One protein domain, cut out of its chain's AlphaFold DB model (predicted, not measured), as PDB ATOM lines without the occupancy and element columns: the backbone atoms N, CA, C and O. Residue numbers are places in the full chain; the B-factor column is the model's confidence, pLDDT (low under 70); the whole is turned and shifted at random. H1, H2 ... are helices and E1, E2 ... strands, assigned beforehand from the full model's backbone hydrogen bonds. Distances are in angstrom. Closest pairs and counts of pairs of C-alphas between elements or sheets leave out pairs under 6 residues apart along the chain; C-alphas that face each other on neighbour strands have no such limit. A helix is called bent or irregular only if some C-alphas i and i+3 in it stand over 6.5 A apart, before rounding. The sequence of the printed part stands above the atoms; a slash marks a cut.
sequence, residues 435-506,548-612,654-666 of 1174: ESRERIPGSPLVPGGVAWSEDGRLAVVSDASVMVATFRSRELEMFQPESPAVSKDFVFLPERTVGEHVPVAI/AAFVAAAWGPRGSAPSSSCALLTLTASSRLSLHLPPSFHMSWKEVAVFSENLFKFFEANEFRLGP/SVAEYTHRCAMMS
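Overview. This is residues 435 to 506, 548 to 612 and 654 to 666 of the 1174 residues of the protein "C2H2-type domain-containing protein" of Phytophthora ramorum (UniProt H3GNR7). Two small antiparallel sheets pack partly face to face as a sandwich, E6 of one meeting E2, E3 and E4 of the other. At one end E4 and E5 run out toward a weakly formed H1; at the other E9 leads on into H2, with H3 near it. The printed part has 150 residues with three named helices and nine strands, along the chain E1 E2 E3 E4 H1 E5 E6 E7 E8 E9 H2 H3; the sheets run E2 E3 E4 E5 and E6 E7 E8 E9. The class is mixed, helices and strands, with under half of the residues, 73 of 150, in named elements. The whole is loose, with a radius of gyration of the C-alphas of 18.4 A, and elongated, 65 by 35 by 27 A.

Along the chain. In the first sheet find E2 at residues 450 to 452, E3 at 458 to 461, E4 at 465 to 471, 19.6 A long, and E5 at 486 to 492, 19.1 A. Find C-alpha 465 at (3.515, 28.817, -38.618), where E4 begins. The second sheet has E6, residues 550 to 555, 14.7 A; E7, 568 to 572, 13.2 A; E8, 577 to 581, 13.4 A; and E9, 590 to 594, 11.5 A. E1 is residues 438 to 440. H1 is residues 474 to 479, irregular, with C-alphas 476 and 479 7.4 A apart; H2 is 596 to 605, 14.3 A; H3 is 654 to 665, 16.4 A, ending at C-alpha 665 (-12.962, 44.547, -35.634).

Arrangement. E2 E3 E4 is a meander, each strand the antiparallel neighbour of the one before, as is E6 E7 E8 E9. Look for N 451 and O 459 of E2 and E3 at 3.0 A, N 460 and O 467 of E3 and E4 at 2.8 A, and N 468 and O 489 of E4 and E5 at 2.8 A, within hydrogen-bond range. In the second, strongly twisted sheet, see N 554 and O 569 at 2.9 A for E6 and E7, N 570 and O 578 at 2.9 A for E7 and E8, and N 579 and O 593 at 2.8 A for E8 and E9. Between the sheets, the closest C-alphas of E3 and E6 are Val 461 and Ala 552, 6.3 A. H2 only grazes the second sheet with residues 596 to 599. H2 and H3 are close but not clearly touching, Phe 600 and Met 665 having the closest C-alphas, 7.1 A, at a steep tilt of 52 degrees, opposite ways. H1 is on neither sheet. E1 pairs with no named strand. Every O i to N i+4 pair is within hydrogen-bond range in H2 and H3; H1 has 0 of 2, and 1 of 3 O i to N i+3 pairs.

Size, cuts and confidence. The C-alphas farthest apart, Pro 481 and Pro 612, are 67.6 A apart. Residues 507 to 547 and 613 to 653 are not printed; the C-alpha gaps are 16.7 A and 16.4 A. The link from E6 to E7, 12 residues, is long. Mean pLDDT of the printed part is 71.6, and 61 residues are under 70, among them 471 to 487 and 494 to 506.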
ATOM      1  N   GLU A 435      23.566  23.684 -24.625       38.53
ATOM      2  CA  GLU A 435      24.130  23.849 -25.972       38.53
ATOM      3  C   GLU A 435      23.178  23.436 -27.108       38.53
ATOM      4  O   GLU A 435      23.429  23.765 -28.273       38.53
ATOM      5  N   SER A 436      22.042  22.788 -26.816       52.03
ATOM      6  CA  SER A 436      21.105  22.316 -27.846       52.03
ATOM      7  C   SER A 436      20.022  23.354 -28.190       52.03
ATOM      8  O   SER A 436      18.845  23.232 -27.862       52.03
ATOM      9  N   ARG A 437      20.411  24.411 -28.913       64.31
ATOM     10  CA  ARG A 437      19.444  25.372 -29.479       64.31
ATOM     11  C   ARG A 437      18.765  24.811 -30.718       64.31
ATOM     12  O   ARG A 437      19.387  24.644 -31.771       64.31
ATOM     13  N   GLU A 438      17.462  24.596 -30.630       67.50
ATOM     14  CA  GLU A 438      16.665  24.150 -31.761       67.50
ATOM     15  C   GLU A 438      16.312  25.328 -32.661       67.50
ATOM     16  O   GLU A 438      15.725  26.309 -32.218       67.50
ATOM     17  N   ARG A 439      16.631  25.251 -33.951       69.75
ATOM     18  CA  ARG A 439      16.300  26.327 -34.890       69.75
ATOM     19  C   ARG A 439      14.848  26.218 -35.354       69.75
ATOM     20  O   ARG A 439      14.474  25.209 -35.946       69.75
ATOM     21  N   ILE A 440      14.081  27.290 -35.181       73.06
ATOM     22  CA  ILE A 440      12.701  27.413 -35.653       73.06
ATOM     23  C   ILE A 440      12.678  28.201 -36.978       73.06
ATOM     24  O   ILE A 440      13.367  29.225 -37.113       73.06
ATOM     25  N   PRO A 441      11.933  27.727 -37.996       63.81
ATOM     26  CA  PRO A 441      11.717  28.487 -39.219       63.81
ATOM     27  C   PRO A 441      10.829  29.703 -38.932       63.81
ATOM     28  O   PRO A 441       9.748  29.565 -38.376       63.81
ATOM     29  N   GLY A 442      11.273  30.889 -39.348       69.00
ATOM     30  CA  GLY A 442      10.529  32.130 -39.127       69.00
ATOM     31  C   GLY A 442      10.942  32.878 -37.860       69.00
ATOM     32  O   GLY A 442      11.778  32.420 -37.069       69.00
ATOM     33  N   SER A 443      10.376  34.068 -37.695       72.00
ATOM     34  CA  SER A 443      10.644  34.949 -36.557       72.00
ATOM     35  C   SER A 443       9.341  35.338 -35.867       72.00
ATOM     36  O   SER A 443       8.384  35.669 -36.568       72.00
ATOM     37  N   PRO A 444       9.287  35.342 -34.525       76.56
ATOM     38  CA  PRO A 444       8.120  35.853 -33.818       76.56
ATOM     39  C   PRO A 444       7.940  37.349 -34.120       76.56
ATOM     40  O   PRO A 444       8.908  38.110 -34.115       76.56
ATOM     41  N   LEU A 445       6.701  37.764 -34.401       72.69
ATOM     42  CA  LEU A 445       6.368  39.166 -34.692       72.69
ATOM     43  C   LEU A 445       6.131  39.992 -33.423       72.69
ATOM     44  O   LEU A 445       6.457  41.177 -33.390       72.69
ATOM     45  N   VAL A 446       5.561  39.367 -32.390       78.19
ATOM     46  CA  VAL A 446       5.203  39.997 -31.112       78.19
ATOM     47  C   VAL A 446       5.830  39.204 -29.956       78.19
ATOM     48  O   VAL A 446       5.941  37.977 -30.068       78.19
ATOM     49  N   PRO A 447       6.296  39.871 -28.879       82.94
ATOM     50  CA  PRO A 447       6.818  39.184 -27.701       82.94
ATOM     51  C   PRO A 447       5.782  38.252 -27.059       82.94
ATOM     52  O   PRO A 447       4.582  38.485 -27.167       82.94
ATOM     53  N   GLY A 448       6.241  37.206 -26.370       79.75
ATOM     54  CA  GLY A 448       5.357  36.294 -25.630       79.75
ATOM     55  C   GLY A 448       4.666  35.218 -26.480       79.75
ATOM     56  O   GLY A 448       3.731  34.578 -26.013       79.75
ATOM     57  N   GLY A 449       5.134  34.968 -27.708       83.25
ATOM     58  CA  GLY A 449       4.604  33.931 -28.611       83.25
ATOM     59  C   GLY A 449       4.947  32.482 -28.228       83.25
ATOM     60  O   GLY A 449       5.116  31.651 -29.115       83.25
ATOM     61  N   VAL A 450       5.118  32.178 -26.940       90.69
ATOM     62  CA  VAL A 450       5.475  30.847 -26.429       90.69
ATOM     63  C   VAL A 450       4.557  30.524 -25.263       90.69
ATOM     64  O   VAL A 450       4.445  31.333 -24.348       90.69
ATOM     65  N   ALA A 451       3.916  29.357 -25.278       90.81
ATOM     66  CA  ALA A 451       3.027  28.947 -24.196       90.81
ATOM     67  C   ALA A 451       2.996  27.425 -24.026       90.81
ATOM     68  O   ALA A 451       2.923  26.678 -25.009       90.81
ATOM     69  N   TRP A 452       2.988  26.974 -22.773       89.69
ATOM     70  CA  TRP A 452       2.750  25.577 -22.418       89.69
ATOM     71  C   TRP A 452       1.261  25.308 -22.206       89.69
ATOM     72  O   TRP A 452       0.545  26.109 -21.608       89.69
ATOM     73  N   SER A 453       0.797  24.157 -22.677       87.56
ATOM     74  CA  SER A 453      -0.534  23.640 -22.390       87.56
ATOM     75  C   SER A 453      -0.546  22.867 -21.072       87.56
ATOM     76  O   SER A 453       0.471  22.325 -20.636       87.56
ATOM     77  N   GLU A 454      -1.722  22.717 -20.459       78.56
ATOM     78  CA  GLU A 454      -1.872  21.929 -19.226       78.56
ATOM     79  C   GLU A 454      -1.558  20.431 -19.401       78.56
ATOM     80  O   GLU A 454      -1.327  19.734 -18.414       78.56
ATOM     81  N   ASP A 455      -1.589  19.912 -20.631       76.25
ATOM     82  CA  ASP A 455      -1.222  18.530 -20.956       76.25
ATOM     83  C   ASP A 455       0.253  18.362 -21.368       76.25
ATOM     84  O   ASP A 455       0.645  17.260 -21.749       76.25
ATOM     85  N   GLY A 456       1.079  19.411 -21.243       79.19
ATOM     86  CA  GLY A 456       2.533  19.346 -21.449       79.19
ATOM     87  C   GLY A 456       2.982  19.489 -22.905       79.19
ATOM     88  O   GLY A 456       4.023  18.958 -23.284       79.19
ATOM     89  N   ARG A 457       2.199  20.183 -23.736       85.44
ATOM     90  CA  ARG A 457       2.550  20.550 -25.115       85.44
ATOM     91  C   ARG A 457       3.050  21.987 -25.145       85.44
ATOM     92  O   ARG A 457       2.521  22.841 -24.440       85.44
ATOM     93  N   LEU A 458       4.029  22.270 -25.987       88.88
ATOM     94  CA  LEU A 458       4.569  23.614 -26.168       88.88
ATOM     95  C   LEU A 458       4.110  24.177 -27.511       88.88
ATOM     96  O   LEU A 458       4.338  23.544 -28.537       88.88
ATOM     97  N   ALA A 459       3.510  25.367 -27.514       91.38
ATOM     98  CA  ALA A 459       3.257  26.139 -28.728       91.38
ATOM     99  C   ALA A 459       4.302  27.248 -28.870       91.38
ATOM    100  O   ALA A 459       4.540  27.995 -27.919       91.38
ATOM    101  N   VAL A 460       4.878  27.384 -30.063       90.75
ATOM    102  CA  VAL A 460       5.748  28.501 -30.439       90.75
ATOM    103  C   VAL A 460       5.229  29.146 -31.713       90.75
ATOM    104  O   VAL A 460       5.134  28.506 -32.759       90.75
ATOM    105  N   VAL A 461       4.906  30.430 -31.628       90.12
ATOM    106  CA  VAL A 461       4.372  31.227 -32.727       90.12
ATOM    107  C   VAL A 461       5.521  31.837 -33.524       90.12
ATOM    108  O   VAL A 461       6.325  32.609 -32.999       90.12
ATOM    109  N   SER A 462       5.572  31.520 -34.812       85.56
ATOM    110  CA  SER A 462       6.384  32.222 -35.806       85.56
ATOM    111  C   SER A 462       5.479  32.972 -36.784       85.56
ATOM    112  O   SER A 462       4.281  32.704 -36.859       85.56
ATOM    113  N   ASP A 463       6.040  33.892 -37.565       77.25
ATOM    114  CA  ASP A 463       5.312  34.619 -38.608       77.25
ATOM    115  C   ASP A 463       4.601  33.694 -39.615       77.25
ATOM    116  O   ASP A 463       3.493  34.003 -40.055       77.25
ATOM    117  N   ALA A 464       5.206  32.552 -39.953       77.06
ATOM    118  CA  ALA A 464       4.703  31.635 -40.979       77.06
ATOM    119  C   ALA A 464       3.882  30.449 -40.439       77.06
ATOM    120  O   ALA A 464       3.032  29.917 -41.157       77.06
ATOM    121  N   SER A 465       4.151  30.000 -39.212       85.31
ATOM    122  CA  SER A 465       3.515  28.817 -38.618       85.31
ATOM    123  C   SER A 465       3.541  28.833 -37.089       85.31
ATOM    124  O   SER A 465       4.400  29.460 -36.466       85.31
ATOM    125  N   VAL A 466       2.622  28.102 -36.462       89.19
ATOM    126  CA  VAL A 466       2.696  27.785 -35.030       89.19
ATOM    127  C   VAL A 466       3.245  26.371 -34.881       89.19
ATOM    128  O   VAL A 466       2.608  25.408 -35.300       89.19
ATOM    129  N   MET A 467       4.436  26.240 -34.305       86.94
ATOM    130  CA  MET A 467       5.026  24.944 -33.976       86.94
ATOM    131  C   MET A 467       4.396  24.416 -32.691       86.94
ATOM    132  O   MET A 467       4.376  25.126 -31.688       86.94
ATOM    133  N   VAL A 468       3.944  23.167 -32.698       87.88
ATOM    134  CA  VAL A 468       3.472  22.460 -31.509       87.88
ATOM    135  C   VAL A 468       4.392  21.276 -31.231       87.88
ATOM    136  O   VAL A 468       4.419  20.316 -31.998       87.88
ATOM    137  N   ALA A 469       5.138  21.328 -30.130       82.44
ATOM    138  CA  ALA A 469       5.985  20.231 -29.668       82.44
ATOM    139  C   ALA A 469       5.272  19.430 -28.571       82.44
ATOM    140  O   ALA A 469       4.715  20.008 -27.634       82.44
ATOM    141  N   THR A 470       5.278  18.099 -28.679       73.56
ATOM    142  CA  THR A 470       4.624  17.212 -27.707       73.56
ATOM    143  C   THR A 470       5.502  16.018 -27.340       73.56
ATOM    144  O   THR A 470       6.227  15.482 -28.180       73.56
ATOM    145  N   PHE A 471       5.408  15.581 -26.082       66.38
ATOM    146  CA  PHE A 471       6.035  14.353 -25.601       66.38
ATOM    147  C   PHE A 471       5.096  13.155 -25.843       66.38
ATOM    148  O   PHE A 471       3.982  13.122 -25.312       66.38
ATOM    149  N   ARG A 472       5.506  12.177 -26.665       58.19
ATOM    150  CA  ARG A 472       4.696  10.986 -26.993       58.19
ATOM    151  C   ARG A 472       5.017   9.801 -26.077       58.19
ATOM    152  O   ARG A 472       6.175   9.478 -25.850       58.19
ATOM    153  N   SER A 473       3.966   9.134 -25.592       43.00
ATOM    154  CA  SER A 473       4.036   7.876 -24.835       43.00
ATOM    155  C   SER A 473       3.901   6.654 -25.757       43.00
ATOM    156  O   SER A 473       3.102   6.649 -26.696       43.00
ATOM    157  N   ARG A 474       4.649   5.608 -25.407       39.09
ATOM    158  CA  ARG A 474       4.899   4.323 -26.081       39.09
ATOM    159  C   ARG A 474       3.677   3.472 -26.475       39.09
ATOM    160  O   ARG A 474       3.808   2.540 -27.259       39.09
ATOM    161  N   GLU A 475       2.471   3.754 -25.984       36.41
ATOM    162  CA  GLU A 475       1.288   2.904 -26.252       36.41
ATOM    163  C   GLU A 475       0.768   2.978 -27.704       36.41
ATOM    164  O   GLU A 475       0.079   2.067 -28.157       36.41
ATOM    165  N   LEU A 476       1.145   4.011 -28.466       39.44
ATOM    166  CA  LEU A 476       0.818   4.150 -29.897       39.44
ATOM    167  C   LEU A 476       1.903   3.572 -30.836       39.44
ATOM    168  O   LEU A 476       1.737   3.607 -32.054       39.44
ATOM    169  N   GLU A 477       2.991   3.011 -30.288       39.91
ATOM    170  CA  GLU A 477       4.166   2.496 -31.018       39.91
ATOM    171  C   GLU A 477       3.998   1.084 -31.604       39.91
ATOM    172  O   GLU A 477       4.938   0.558 -32.195       39.91
ATOM    173  N   MET A 478       2.821   0.446 -31.533       35.19
ATOM    174  CA  MET A 478       2.625  -0.880 -32.161       35.19
ATOM    175  C   MET A 478       2.949  -0.907 -33.674       35.19
ATOM    176  O   MET A 478       3.077  -1.985 -34.250       35.19
ATOM    177  N   PHE A 479       3.116   0.261 -34.303       38.78
ATOM    178  CA  PHE A 479       3.410   0.429 -35.722       38.78
ATOM    179  C   PHE A 479       4.795   1.037 -36.048       38.78
ATOM    180  O   PHE A 479       5.092   1.182 -37.233       38.78
ATOM    181  N   GLN A 480       5.659   1.375 -35.071       37.28
ATOM    182  CA  GLN A 480       7.024   1.895 -35.322       37.28
ATOM    183  C   GLN A 480       8.040   1.460 -34.234       37.28
ATOM    184  O   GLN A 480       7.715   1.537 -33.055       37.28
ATOM    185  N   PRO A 481       9.264   1.009 -34.590       35.06
ATOM    186  CA  PRO A 481      10.156   0.290 -33.667       35.06
ATOM    187  C   PRO A 481      11.186   1.106 -32.843       35.06
ATOM    188  O   PRO A 481      12.047   0.471 -32.239       35.06
ATOM    189  N   GLU A 482      11.158   2.446 -32.766       32.16
ATOM    190  CA  GLU A 482      12.185   3.212 -32.013       32.16
ATOM    191  C   GLU A 482      11.631   4.343 -31.115       32.16
ATOM    192  O   GLU A 482      10.572   4.897 -31.393       32.16
ATOM    193  N   SER A 483      12.399   4.619 -30.042       33.88
ATOM    194  CA  SER A 483      12.204   5.423 -28.809       33.88
ATOM    195  C   SER A 483      11.359   6.711 -28.894       33.88
ATOM    196  O   SER A 483      11.291   7.325 -29.959       33.88
ATOM    197  N   PRO A 484      10.771   7.206 -27.777       43.34
ATOM    198  CA  PRO A 484       9.774   8.268 -27.847       43.34
ATOM    199  C   PRO A 484      10.378   9.551 -28.424       43.34
ATOM    200  O   PRO A 484      11.315  10.144 -27.885       43.34
ATOM    201  N   ALA A 485       9.837   9.971 -29.565       51.25
ATOM    202  CA  ALA A 485      10.203  11.208 -30.224       51.25
ATOM    203  C   ALA A 485       9.374  12.355 -29.639       51.25
ATOM    204  O   ALA A 485       8.144  12.273 -29.568       51.25
ATOM    205  N   VAL A 486      10.035  13.459 -29.280       57.50
ATOM    206  CA  VAL A 486       9.375  14.768 -29.239       57.50
ATOM    207  C   VAL A 486       8.852  15.020 -30.650       57.50
ATOM    208  O   VAL A 486       9.609  15.400 -31.543       57.50
ATOM    209  N   SER A 487       7.573  14.738 -30.882       61.78
ATOM    210  CA  SER A 487       6.963  14.985 -32.182       61.78
ATOM    211  C   SER A 487       6.601  16.456 -32.267       61.78
ATOM    212  O   SER A 487       5.923  16.991 -31.383       61.78
ATOM    213  N   LYS A 488       7.079  17.098 -33.328       73.88
ATOM    214  CA  LYS A 488       6.745  18.476 -33.666       73.88
ATOM    215  C   LYS A 488       5.756  18.434 -34.808       73.88
ATOM    216  O   LYS A 488       5.992  17.745 -35.794       73.88
ATOM    217  N   ASP A 489       4.671  19.166 -34.655       78.44
ATOM    218  CA  ASP A 489       3.764  19.462 -35.750       78.44
ATOM    219  C   ASP A 489       3.704  20.971 -35.975       78.44
ATOM    220  O   ASP A 489       4.079  21.760 -35.104       78.44
ATOM    221  N   PHE A 490       3.248  21.375 -37.154       82.31
ATOM    222  CA  PHE A 490       3.141  22.775 -37.526       82.31
ATOM    223  C   PHE A 490       1.721  23.099 -37.972       82.31
ATOM    224  O   PHE A 490       1.203  22.542 -38.937       82.31
ATOM    225  N   VAL A 491       1.121  24.084 -37.310       85.75
ATOM    226  CA  VAL A 491      -0.076  24.756 -37.806       85.75
ATOM    227  C   VAL A 491       0.370  25.791 -38.826       85.75
ATOM    228  O   VAL A 491       1.031  26.776 -38.486       85.75
ATOM    229  N   PHE A 492       0.017  25.568 -40.084       83.88
ATOM    230  CA  PHE A 492       0.250  26.531 -41.152       83.88
ATOM    231  C   PHE A 492      -0.908  27.519 -41.263       83.88
ATOM    232  O   PHE A 492      -2.009  27.273 -40.772       83.88
ATOM    233  N   LEU A 493      -0.638  28.653 -41.913       76.56
ATOM    234  CA  LEU A 493      -1.666  29.639 -42.216       76.56
ATOM    235  C   LEU A 493      -2.781  28.973 -43.037       76.56
ATOM    236  O   LEU A 493      -2.481  28.393 -44.085       76.56
ATOM    237  N   PRO A 494      -4.037  29.034 -42.575       68.19
ATOM    238  CA  PRO A 494      -5.140  28.418 -43.290       68.19
ATOM    239  C   PRO A 494      -5.410  29.155 -44.607       68.19
ATOM    240  O   PRO A 494      -5.223  30.371 -44.718       68.19
ATOM    241  N   GLU A 495      -5.867  28.415 -45.617       66.69
ATOM    242  CA  GLU A 495      -6.362  29.024 -46.850       66.69
ATOM    243  C   GLU A 495      -7.628  29.851 -46.542       66.69
ATOM    244  O   GLU A 495      -8.385  29.553 -45.612       66.69
ATOM    245  N   ARG A 496      -7.850  30.940 -47.291       62.84
ATOM    246  CA  ARG A 496      -9.085  31.728 -47.148       62.84
ATOM    247  C   ARG A 496     -10.265  30.862 -47.569       62.84
ATOM    248  O   ARG A 496     -10.282  30.353 -48.690       62.84
ATOM    249  N   THR A 497     -11.241  30.711 -46.683       61.88
ATOM    250  CA  THR A 497     -12.451  29.949 -46.999       61.88
ATOM    251  C   THR A 497     -13.363  30.773 -47.913       61.88
ATOM    252  O   THR A 497     -13.403  32.003 -47.849       61.88
ATOM    253  N   VAL A 498     -14.063  30.112 -48.840       52.03
ATOM    254  CA  VAL A 498     -14.969  30.791 -49.780       52.03
ATOM    255  C   VAL A 498     -16.138  31.386 -48.988       52.03
ATOM    256  O   VAL A 498     -16.939  30.638 -48.436       52.03
ATOM    257  N   GLY A 499     -16.234  32.718 -48.939       54.53
ATOM    258  CA  GLY A 499     -17.276  33.440 -48.192       54.53
ATOM    259  C   GLY A 499     -16.864  33.950 -46.805       54.53
ATOM    260  O   GLY A 499     -17.715  34.466 -46.092       54.53
ATOM    261  N   GLU A 500     -15.587  33.828 -46.428       64.25
ATOM    262  CA  GLU A 500     -15.036  34.418 -45.199       64.25
ATOM    263  C   GLU A 500     -15.033  35.952 -45.274       64.25
ATOM    264  O   GLU A 500     -14.525  36.535 -46.243       64.25
ATOM    265  N   HIS A 501     -15.575  36.616 -44.252       60.44
ATOM    266  CA  HIS A 501     -15.582  38.069 -44.174       60.44
ATOM    267  C   HIS A 501     -14.171  38.553 -43.853       60.44
ATOM    268  O   HIS A 501     -13.628  38.338 -42.768       60.44
ATOM    269  N   VAL A 502     -13.562  39.260 -44.805       56.72
ATOM    270  CA  VAL A 502     -12.365  40.043 -44.501       56.72
ATOM    271  C   VAL A 502     -12.785  41.106 -43.477       56.72
ATOM    272  O   VAL A 502     -13.779  41.788 -43.731       56.72
ATOM    273  N   PRO A 503     -12.053  41.274 -42.355       52.53
ATOM    274  CA  PRO A 503     -12.483  42.079 -41.213       52.53
ATOM    275  C   PRO A 503     -12.974  43.479 -41.569       52.53
ATOM    276  O   PRO A 503     -13.804  44.002 -40.842       52.53
ATOM    277  N   VAL A 504     -12.521  44.058 -42.690       49.50
ATOM    278  CA  VAL A 504     -13.317  45.017 -43.467       49.50
ATOM    279  C   VAL A 504     -12.987  44.853 -44.958       49.50
ATOM    280  O   VAL A 504     -11.816  44.914 -45.341       49.50
ATOM    281  N   ALA A 505     -13.991  44.655 -45.817       41.44
ATOM    282  CA  ALA A 505     -13.811  44.809 -47.260       41.44
ATOM    283  C   ALA A 505     -13.528  46.286 -47.562       41.44
ATOM    284  O   ALA A 505     -14.265  47.158 -47.099       41.44
ATOM    285  N   ILE A 506     -12.470  46.578 -48.324       45.31
ATOM    286  CA  ILE A 506     -12.245  47.938 -48.829       45.31
ATOM    287  C   ILE A 506     -13.524  48.319 -49.591       45.31
ATOM    288  O   ILE A 506     -13.904  47.572 -50.499       45.31
ATOM    289  N   ALA A 548      -1.792  37.742 -43.547       65.12
ATOM    290  CA  ALA A 548      -1.548  36.315 -43.340       65.12
ATOM    291  C   ALA A 548      -0.213  36.068 -42.615       65.12
ATOM    292  O   ALA A 548       0.764  35.647 -43.225       65.12
ATOM    293  N   ALA A 549      -0.161  36.381 -41.322       75.94
ATOM    294  CA  ALA A 549       0.935  35.989 -40.435       75.94
ATOM    295  C   ALA A 549       0.386  35.725 -39.033       75.94
ATOM    296  O   ALA A 549      -0.522  36.444 -38.608       75.94
ATOM    297  N   PHE A 550       0.912  34.731 -38.318       84.44
ATOM    298  CA  PHE A 550       0.499  34.493 -36.933       84.44
ATOM    299  C   PHE A 550       1.115  35.533 -35.991       84.44
ATOM    300  O   PHE A 550       2.264  35.946 -36.147       84.44
ATOM    301  N   VAL A 551       0.323  35.967 -35.013       84.62
ATOM    302  CA  VAL A 551       0.702  36.976 -34.015       84.62
ATOM    303  C   VAL A 551       0.714  36.378 -32.615       84.62
ATOM    304  O   VAL A 551       1.645  36.632 -31.857       84.62
ATOM    305  N   ALA A 552      -0.290  35.567 -32.281       88.19
ATOM    306  CA  ALA A 552      -0.418  34.950 -30.968       88.19
ATOM    307  C   ALA A 552      -1.105  33.583 -31.063       88.19
ATOM    308  O   ALA A 552      -1.839  33.304 -32.013       88.19
ATOM    309  N   ALA A 553      -0.885  32.752 -30.049       92.25
ATOM    310  CA  ALA A 553      -1.617  31.514 -29.841       92.25
ATOM    311  C   ALA A 553      -1.873  31.320 -28.345       92.25
ATOM    312  O   ALA A 553      -1.005  31.629 -27.528       92.25
ATOM    313  N   ALA A 554      -3.051  30.811 -27.991       92.06
ATOM    314  CA  ALA A 554      -3.429  30.517 -26.615       92.06
ATOM    315  C   ALA A 554      -3.983  29.098 -26.490       92.06
ATOM    316  O   ALA A 554      -4.762  28.631 -27.326       92.06
ATOM    317  N   TRP A 555      -3.587  28.424 -25.415       91.50
ATOM    318  CA  TRP A 555      -4.088  27.101 -25.069       91.50
ATOM    319  C   TRP A 555      -5.426  27.194 -24.342       91.50
ATOM    320  O   TRP A 555      -5.585  27.982 -23.411       91.50
ATOM    321  N   GLY A 556      -6.371  26.349 -24.744       88.00
ATOM    322  CA  GLY A 556      -7.571  26.077 -23.970       88.00
ATOM    323  C   GLY A 556      -7.273  25.190 -22.759       88.00
ATOM    324  O   GLY A 556      -6.265  24.473 -22.740       88.00
ATOM    325  N   PRO A 557      -8.140  25.211 -21.736       85.19
ATOM    326  CA  PRO A 557      -7.995  24.336 -20.581       85.19
ATOM    327  C   PRO A 557      -8.122  22.867 -20.984       85.19
ATOM    328  O   PRO A 557      -8.865  22.508 -21.901       85.19
ATOM    329  N   ARG A 558      -7.452  21.976 -20.248       79.50
ATOM    330  CA  ARG A 558      -7.540  20.539 -20.526       79.50
ATOM    331  C   ARG A 558      -8.990  20.062 -20.442       79.50
ATOM    332  O   ARG A 558      -9.606  20.213 -19.385       79.50
ATOM    333  N   GLY A 559      -9.484  19.444 -21.518       78.00
ATOM    334  CA  GLY A 559     -10.894  19.082 -21.695       78.00
ATOM    335  C   GLY A 559     -11.587  19.850 -22.823       78.00
ATOM    336  O   GLY A 559     -12.684  19.477 -23.214       78.00
ATOM    337  N   SER A 560     -10.947  20.887 -23.375       84.31
ATOM    338  CA  SER A 560     -11.493  21.685 -24.479       84.31
ATOM    339  C   SER A 560     -11.360  21.001 -25.846       84.31
ATOM    340  O   SER A 560     -11.692  21.585 -26.868       84.31
ATOM    341  N   ALA A 561     -10.814  19.790 -25.891       81.25
ATOM    342  CA  ALA A 561     -10.590  19.018 -27.103       81.25
ATOM    343  C   ALA A 561     -10.842  17.518 -26.837       81.25
ATOM    344  O   ALA A 561     -10.918  17.105 -25.668       81.25
ATOM    345  N   PRO A 562     -10.954  16.676 -27.889       75.94
ATOM    346  CA  PRO A 562     -11.221  15.248 -27.733       75.94
ATOM    347  C   PRO A 562     -10.227  14.566 -26.787       75.94
ATOM    348  O   PRO A 562      -9.072  14.983 -26.661       75.94
ATOM    349  N   SER A 563     -10.668  13.499 -26.119       72.38
ATOM    350  CA  SER A 563      -9.821  12.696 -25.220       72.38
ATOM    351  C   SER A 563      -9.212  13.482 -24.047       72.38
ATOM    352  O   SER A 563      -8.143  13.135 -23.550       72.38
ATOM    353  N   SER A 564      -9.892  14.536 -23.576       72.44
ATOM    354  CA  SER A 564      -9.399  15.415 -22.503       72.44
ATOM    355  C   SER A 564      -8.062  16.095 -22.829       72.44
ATOM    356  O   SER A 564      -7.219  16.240 -21.943       72.44
ATOM    357  N   SER A 565      -7.856  16.482 -24.091       78.88
ATOM    358  CA  SER A 565      -6.697  17.270 -24.532       78.88
ATOM    359  C   SER A 565      -6.981  18.778 -24.470       78.88
ATOM    360  O   SER A 565      -8.096  19.194 -24.134       78.88
ATOM    361  N   CYS A 566      -5.962  19.600 -24.733       86.19
ATOM    362  CA  CYS A 566      -6.102  21.053 -24.847       86.19
ATOM    363  C   CYS A 566      -6.316  21.454 -26.315       86.19
ATOM    364  O   CYS A 566      -5.654  20.932 -27.216       86.19
ATOM    365  N   ALA A 567      -7.224  22.398 -26.552       90.25
ATOM    366  CA  ALA A 567      -7.428  23.028 -27.855       90.25
ATOM    367  C   ALA A 567      -6.451  24.192 -28.046       90.25
ATOM    368  O   ALA A 567      -6.011  24.790 -27.065       90.25
ATOM    369  N   LEU A 568      -6.147  24.540 -29.294       92.31
ATOM    370  CA  LEU A 568      -5.266  25.658 -29.621       92.31
ATOM    371  C   LEU A 568      -6.057  26.737 -30.359       92.31
ATOM    372  O   LEU A 568      -6.630  26.471 -31.413       92.31
ATOM    373  N   LEU A 569      -6.074  27.954 -29.823       93.25
ATOM    374  CA  LEU A 569      -6.627  29.127 -30.495       93.25
ATOM    375  C   LEU A 569      -5.478  29.940 -31.094       93.25
ATOM    376  O   LEU A 569      -4.505  30.229 -30.400       93.25
ATOM    377  N   THR A 570      -5.574  30.309 -32.369       92.06
ATOM    378  CA  THR A 570      -4.543  31.083 -33.075       92.06
ATOM    379  C   THR A 570      -5.104  32.421 -33.560       92.06
ATOM    380  O   THR A 570      -6.265  32.514 -33.960       92.06
ATOM    381  N   LEU A 571      -4.289  33.478 -33.486       88.38
ATOM    382  CA  LEU A 571      -4.600  34.825 -33.975       88.38
ATOM    383  C   LEU A 571      -3.598  35.217 -35.044       88.38
ATOM    384  O   LEU A 571      -2.382  35.122 -34.858       88.38
ATOM    385  N   THR A 572      -4.130  35.728 -36.143       85.25
ATOM    386  CA  THR A 572      -3.337  36.289 -37.231       85.25
ATOM    387  C   THR A 572      -3.315  37.817 -37.188       85.25
ATOM    388  O   THR A 572      -4.155  38.457 -36.558       85.25
ATOM    389  N   ALA A 573      -2.380  38.430 -37.916       77.12
ATOM    390  CA  ALA A 573      -2.270  39.882 -38.051       77.12
ATOM    391  C   ALA A 573      -3.515  40.534 -38.683       77.12
ATOM    392  O   ALA A 573      -3.750  41.725 -38.486       77.12
ATOM    393  N   SER A 574      -4.328  39.766 -39.414       72.38
ATOM    394  CA  SER A 574      -5.630  40.205 -39.927       72.38
ATOM    395  C   SER A 574      -6.765  40.095 -38.909       72.38
ATOM    396  O   SER A 574      -7.900  40.355 -39.269       72.38
ATOM    397  N   SER A 575      -6.512  39.739 -37.647       79.31
ATOM    398  CA  SER A 575      -7.568  39.468 -36.657       79.31
ATOM    399  C   SER A 575      -8.467  38.265 -36.987       79.31
ATOM    400  O   SER A 575      -9.530  38.118 -36.386       79.31
ATOM    401  N   ARG A 576      -8.042  37.360 -37.888       83.62
ATOM    402  CA  ARG A 576      -8.680  36.040 -38.034       83.62
ATOM    403  C   ARG A 576      -8.328  35.178 -36.827       83.62
ATOM    404  O   ARG A 576      -7.144  35.051 -36.492       83.62
ATOM    405  N   LEU A 577      -9.359  34.597 -36.216       88.56
ATOM    406  CA  LEU A 577      -9.277  33.718 -35.052       88.56
ATOM    407  C   LEU A 577      -9.695  32.310 -35.455       88.56
ATOM    408  O   LEU A 577     -10.845  32.103 -35.842       88.56
ATOM    409  N   SER A 578      -8.785  31.353 -35.328       88.88
ATOM    410  CA  SER A 578      -9.005  29.965 -35.739       88.88
ATOM    411  C   SER A 578      -8.776  29.000 -34.581       88.88
ATOM    412  O   SER A 578      -7.760  29.058 -33.886       88.88
ATOM    413  N   LEU A 579      -9.748  28.114 -34.361       91.44
ATOM    414  CA  LEU A 579      -9.691  27.034 -33.387       91.44
ATOM    415  C   LEU A 579      -9.124  25.784 -34.055       91.44
ATOM    416  O   LEU A 579      -9.720  25.247 -34.993       91.44
ATOM    417  N   HIS A 580      -8.026  25.275 -33.511       89.94
ATOM    418  CA  HIS A 580      -7.401  24.037 -33.941       89.94
ATOM    419  C   HIS A 580      -7.565  22.955 -32.876       89.94
ATOM    420  O   HIS A 580      -7.256  23.165 -31.698       89.94
ATOM    421  N   LEU A 581      -8.030  21.781 -33.301       86.75
ATOM    422  CA  LEU A 581      -8.156  20.610 -32.439       86.75
ATOM    423  C   LEU A 581      -7.195  19.508 -32.901       86.75
ATOM    424  O   LEU A 581      -7.036  19.296 -34.109       86.75
ATOM    425  N   PRO A 582      -6.588  18.765 -31.962       76.12
ATOM    426  CA  PRO A 582      -5.879  17.548 -32.296       76.12
ATOM    427  C   PRO A 582      -6.907  16.436 -32.585       76.12
ATOM    428  O   PRO A 582      -7.759  16.157 -31.735       76.12
ATOM    429  N   PRO A 583      -6.867  15.761 -33.746       63.16
ATOM    430  CA  PRO A 583      -7.586  14.508 -33.913       63.16
ATOM    431  C   PRO A 583      -7.030  13.494 -32.911       63.16
ATOM    432  O   PRO A 583      -5.831  13.469 -32.648       63.16
ATOM    433  N   SER A 584      -7.900  12.650 -32.357       55.56
ATOM    434  CA  SER A 584      -7.696  11.839 -31.144       55.56
ATOM    435  C   SER A 584      -6.384  11.036 -31.064       55.56
ATOM    436  O   SER A 584      -5.996  10.634 -29.972       55.56
ATOM    437  N   PHE A 585      -5.703  10.818 -32.196       50.19
ATOM    438  CA  PHE A 585      -4.450  10.060 -32.311       50.19
ATOM    439  C   PHE A 585      -3.409  10.659 -33.278       50.19
ATOM    440  O   PHE A 585      -2.219  10.351 -33.169       50.19
ATOM    441  N   HIS A 586      -3.816  11.525 -34.212       46.94
ATOM    442  CA  HIS A 586      -2.904  12.134 -35.181       46.94
ATOM    443  C   HIS A 586      -2.480  13.516 -34.688       46.94
ATOM    444  O   HIS A 586      -3.299  14.322 -34.268       46.94
ATOM    445  N   MET A 587      -1.180  13.795 -34.736       58.22
ATOM    446  CA  MET A 587      -0.625  15.091 -34.342       58.22
ATOM    447  C   MET A 587      -1.065  16.242 -35.251       58.22
ATOM    448  O   MET A 587      -0.765  17.364 -34.892       58.22
ATOM    449  N   SER A 588      -1.779  15.981 -36.355       69.00
ATOM    450  CA  SER A 588      -2.186  16.990 -37.334       69.00
ATOM    451  C   SER A 588      -3.232  17.949 -36.776       69.00
ATOM    452  O   SER A 588      -4.421  17.636 -36.715       69.00
ATOM    453  N   TRP A 589      -2.799  19.145 -36.394       81.75
ATOM    454  CA  TRP A 589      -3.689  20.200 -35.913       81.75
ATOM    455  C   TRP A 589      -4.589  20.711 -37.039       81.75
ATOM    456  O   TRP A 589      -4.156  21.453 -37.922       81.75
ATOM    457  N   LYS A 590      -5.869  20.329 -37.008       83.62
ATOM    458  CA  LYS A 590      -6.855  20.759 -38.006       83.62
ATOM    459  C   LYS A 590      -7.643  21.951 -37.495       83.62
ATOM    460  O   LYS A 590      -8.066  21.960 -36.342       83.62
ATOM    461  N   GLU A 591      -7.848  22.934 -38.363       86.88
ATOM    462  CA  GLU A 591      -8.800  24.018 -38.124       86.88
ATOM    463  C   GLU A 591     -10.223  23.442 -38.123       86.88
ATOM    464  O   GLU A 591     -10.628  22.768 -39.071       86.88
ATOM    465  N   VAL A 592     -10.955  23.661 -37.030       86.19
ATOM    466  CA  VAL A 592     -12.316  23.133 -36.832       86.19
ATOM    467  C   VAL A 592     -13.356  24.248 -36.842       86.19
ATOM    468  O   VAL A 592     -14.473  24.037 -37.307       86.19
ATOM    469  N   ALA A 593     -13.004  25.438 -36.350       86.44
ATOM    470  CA  ALA A 593     -13.903  26.586 -36.325       86.44
ATOM    471  C   ALA A 593     -13.140  27.906 -36.494       86.44
ATOM    472  O   ALA A 593     -11.999  28.031 -36.049       86.44
ATOM    473  N   VAL A 594     -13.805  28.900 -37.086       87.62
ATOM    474  CA  VAL A 594     -13.310  30.275 -37.234       87.62
ATOM    475  C   VAL A 594     -14.178  31.191 -36.378       87.62
ATOM    476  O   VAL A 594     -15.365  31.355 -36.643       87.62
ATOM    477  N   PHE A 595     -13.602  31.778 -35.331       87.81
ATOM    478  CA  PHE A 595     -14.335  32.601 -34.361       87.81
ATOM    479  C   PHE A 595     -14.466  34.068 -34.781       87.81
ATOM    480  O   PHE A 595     -15.337  34.772 -34.271       87.81
ATOM    481  N   SER A 596     -13.652  34.537 -35.732       84.75
ATOM    482  CA  SER A 596     -13.747  35.914 -36.241       84.75
ATOM    483  C   SER A 596     -15.078  36.203 -36.945       84.75
ATOM    484  O   SER A 596     -15.548  37.336 -36.898       84.75
ATOM    485  N   GLU A 597     -15.733  35.189 -37.518       83.19
ATOM    486  CA  GLU A 597     -17.066  35.321 -38.129       83.19
ATOM    487  C   GLU A 597     -18.157  35.626 -37.092       83.19
ATOM    488  O   GLU A 597     -19.052  36.430 -37.346       83.19
ATOM    489  N   ASN A 598     -18.083  35.022 -35.901       85.12
ATOM    490  CA  ASN A 598     -19.028  35.296 -34.815       85.12
ATOM    491  C   ASN A 598     -18.883  36.741 -34.325       85.12
ATOM    492  O   ASN A 598     -19.881  37.432 -34.124       85.12
ATOM    493  N   LEU A 599     -17.638  37.210 -34.197       84.00
ATOM    494  CA  LEU A 599     -17.332  38.591 -33.830       84.00
ATOM    495  C   LEU A 599     -17.871  39.586 -34.872       84.00
ATOM    496  O   LEU A 599     -18.469  40.594 -34.506       84.00
ATOM    497  N   PHE A 600     -17.706  39.280 -36.161       79.81
ATOM    498  CA  PHE A 600     -18.220  40.110 -37.251       79.81
ATOM    499  C   PHE A 600     -19.749  40.212 -37.219       79.81
ATOM    500  O   PHE A 600     -20.291  41.316 -37.164       79.81
ATOM    501  N   LYS A 601     -20.441  39.066 -37.154       82.88
ATOM    502  CA  LYS A 601     -21.911  39.008 -37.072       82.88
ATOM    503  C   LYS A 601     -22.456  39.780 -35.877       82.88
ATOM    504  O   LYS A 601     -23.482  40.438 -35.993       82.88
ATOM    505  N   PHE A 602     -21.766  39.719 -34.741       83.81
ATOM    506  CA  PHE A 602     -22.143  40.459 -33.543       83.81
ATOM    507  C   PHE A 602     -22.108  41.979 -33.748       83.81
ATOM    508  O   PHE A 602     -23.058  42.675 -33.386       83.81
ATOM    509  N   PHE A 603     -21.023  42.503 -34.324       79.31
ATOM    510  CA  PHE A 603     -20.896  43.941 -34.554       79.31
ATOM    511  C   PHE A 603     -21.846  44.445 -35.649       79.31
ATOM    512  O   PHE A 603     -22.351  45.563 -35.535       79.31
ATOM    513  N   GLU A 604     -22.115  43.628 -36.670       76.44
ATOM    514  CA  GLU A 604     -23.062  43.949 -37.743       76.44
ATOM    515  C   GLU A 604     -24.516  43.946 -37.247       76.44
ATOM    516  O   GLU A 604     -25.229  44.926 -37.452       76.44
ATOM    517  N   ALA A 605     -24.941  42.895 -36.536       76.44
ATOM    518  CA  ALA A 605     -26.319  42.748 -36.061       76.44
ATOM    519  C   ALA A 605     -26.750  43.856 -35.086       76.44
ATOM    520  O   ALA A 605     -27.921  44.225 -35.053       76.44
ATOM    521  N   ASN A 606     -25.808  44.393 -34.307       67.38
ATOM    522  CA  ASN A 606     -26.085  45.398 -33.281       67.38
ATOM    523  C   ASN A 606     -25.836  46.845 -33.738       67.38
ATOM    524  O   ASN A 606     -25.912  47.745 -32.902       67.38
ATOM    525  N   GLU A 607     -25.473  47.075 -35.012       63.88
ATOM    526  CA  GLU A 607     -24.975  48.370 -35.518       63.88
ATOM    527  C   GLU A 607     -24.000  49.041 -34.532       63.88
ATOM    528  O   GLU A 607     -24.056  50.243 -34.259       63.88
ATOM    529  N   PHE A 608     -23.135  48.227 -33.924       65.38
ATOM    530  CA  PHE A 608     -22.512  48.569 -32.655       65.38
ATOM    531  C   PHE A 608     -21.578  49.779 -32.812       65.38
ATOM    532  O   PHE A 608     -20.602  49.741 -33.567       65.38
ATOM    533  N   ARG A 609     -21.865  50.867 -32.087       63.09
ATOM    534  CA  ARG A 609     -21.092  52.120 -32.106       63.09
ATOM    535  C   ARG A 609     -20.776  52.559 -30.678       63.09
ATOM    536  O   ARG A 609     -21.682  52.817 -29.893       63.09
ATOM    537  N   LEU A 610     -19.490  52.696 -30.357       56.72
ATOM    538  CA  LEU A 610     -19.057  53.392 -29.139       56.72
ATOM    539  C   LEU A 610     -19.267  54.908 -29.315       56.72
ATOM    540  O   LEU A 610     -19.081  55.413 -30.420       56.72
ATOM    541  N   GLY A 611     -19.670  55.595 -28.237       49.78
ATOM    542  CA  GLY A 611     -20.275  56.943 -28.163       49.78
ATOM    543  C   GLY A 611     -19.640  58.149 -28.909       49.78
ATOM    544  O   GLY A 611     -18.830  58.027 -29.825       49.78
ATOM    545  N   PRO A 612     -20.080  59.385 -28.592       43.62
ATOM    546  CA  PRO A 612     -20.466  60.387 -29.583       43.62
ATOM    547  C   PRO A 612     -19.262  61.068 -30.241       43.62
ATOM    548  O   PRO A 612     -18.775  62.099 -29.781       43.62
ATOM    549  N   SER A 654     -16.675  58.810 -44.799       56.81
ATOM    550  CA  SER A 654     -16.563  57.401 -45.215       56.81
ATOM    551  C   SER A 654     -15.240  56.745 -44.794       56.81
ATOM    552  O   SER A 654     -15.227  55.583 -44.392       56.81
ATOM    553  N   VAL A 655     -14.116  57.473 -44.839       54.25
ATOM    554  CA  VAL A 655     -12.812  56.961 -44.368       54.25
ATOM    555  C   VAL A 655     -12.765  56.891 -42.838       54.25
ATOM    556  O   VAL A 655     -12.247  55.921 -42.282       54.25
ATOM    557  N   ALA A 656     -13.324  57.879 -42.137       56.84
ATOM    558  CA  ALA A 656     -13.451  57.846 -40.681       56.84
ATOM    559  C   ALA A 656     -14.348  56.684 -40.222       56.84
ATOM    560  O   ALA A 656     -13.987  55.952 -39.303       56.84
ATOM    561  N   GLU A 657     -15.466  56.445 -40.907       60.75
ATOM    562  CA  GLU A 657     -16.350  55.309 -40.643       60.75
ATOM    563  C   GLU A 657     -15.662  53.964 -40.934       60.75
ATOM    564  O   GLU A 657     -15.733  53.046 -40.117       60.75
ATOM    565  N   TYR A 658     -14.920  53.861 -42.041       60.44
ATOM    566  CA  TYR A 658     -14.125  52.675 -42.367       60.44
ATOM    567  C   TYR A 658     -13.057  52.390 -41.303       60.44
ATOM    568  O   TYR A 658     -12.975  51.284 -40.777       60.44
ATOM    569  N   THR A 659     -12.263  53.397 -40.930       61.53
ATOM    570  CA  THR A 659     -11.212  53.250 -39.907       61.53
ATOM    571  C   THR A 659     -11.785  52.926 -38.530       61.53
ATOM    572  O   THR A 659     -11.195  52.126 -37.802       61.53
ATOM    573  N   HIS A 660     -12.953  53.481 -38.192       67.94
ATOM    574  CA  HIS A 660     -13.693  53.121 -36.989       67.94
ATOM    575  C   HIS A 660     -14.101  51.643 -37.016       67.94
ATOM    576  O   HIS A 660     -13.769  50.919 -36.079       67.94
ATOM    577  N   ARG A 661     -14.720  51.163 -38.104       66.44
ATOM    578  CA  ARG A 661     -15.077  49.742 -38.271       66.44
ATOM    579  C   ARG A 661     -13.855  48.824 -38.190       66.44
ATOM    580  O   ARG A 661     -13.891  47.839 -37.459       66.44
ATOM    581  N   CYS A 662     -12.741  49.176 -38.838       68.94
ATOM    582  CA  CYS A 662     -11.492  48.414 -38.724       68.94
ATOM    583  C   CYS A 662     -10.987  48.340 -37.276       68.94
ATOM    584  O   CYS A 662     -10.526  47.292 -36.835       68.94
ATOM    585  N   ALA A 663     -11.042  49.451 -36.536       68.38
ATOM    586  CA  ALA A 663     -10.581  49.500 -35.152       68.38
ATOM    587  C   ALA A 663     -11.483  48.689 -34.203       68.38
ATOM    588  O   ALA A 663     -10.968  48.080 -33.265       68.38
ATOM    589  N   MET A 664     -12.791  48.640 -34.470       72.31
ATOM    590  CA  MET A 664     -13.752  47.801 -33.742       72.31
ATOM    591  C   MET A 664     -13.509  46.308 -33.984       72.31
ATOM    592  O   MET A 664     -13.500  45.526 -33.040       72.31
ATOM    593  N   MET A 665     -13.231  45.932 -35.234       73.25
ATOM    594  CA  MET A 665     -12.962  44.547 -35.634       73.25
ATOM    595  C   MET A 665     -11.559  44.052 -35.253       73.25
ATOM    596  O   MET A 665     -11.309  42.847 -35.227       73.25
ATOM    597  N   SER A 666     -10.617  44.963 -34.986       77.38
ATOM    598  CA  SER A 666      -9.231  44.591 -34.701       77.38
ATOM    599  C   SER A 666      -9.101  43.902 -33.344       77.38
ATOM    600  O   SER A 666      -9.303  44.530 -32.309       77.38
TER     601      SER A 666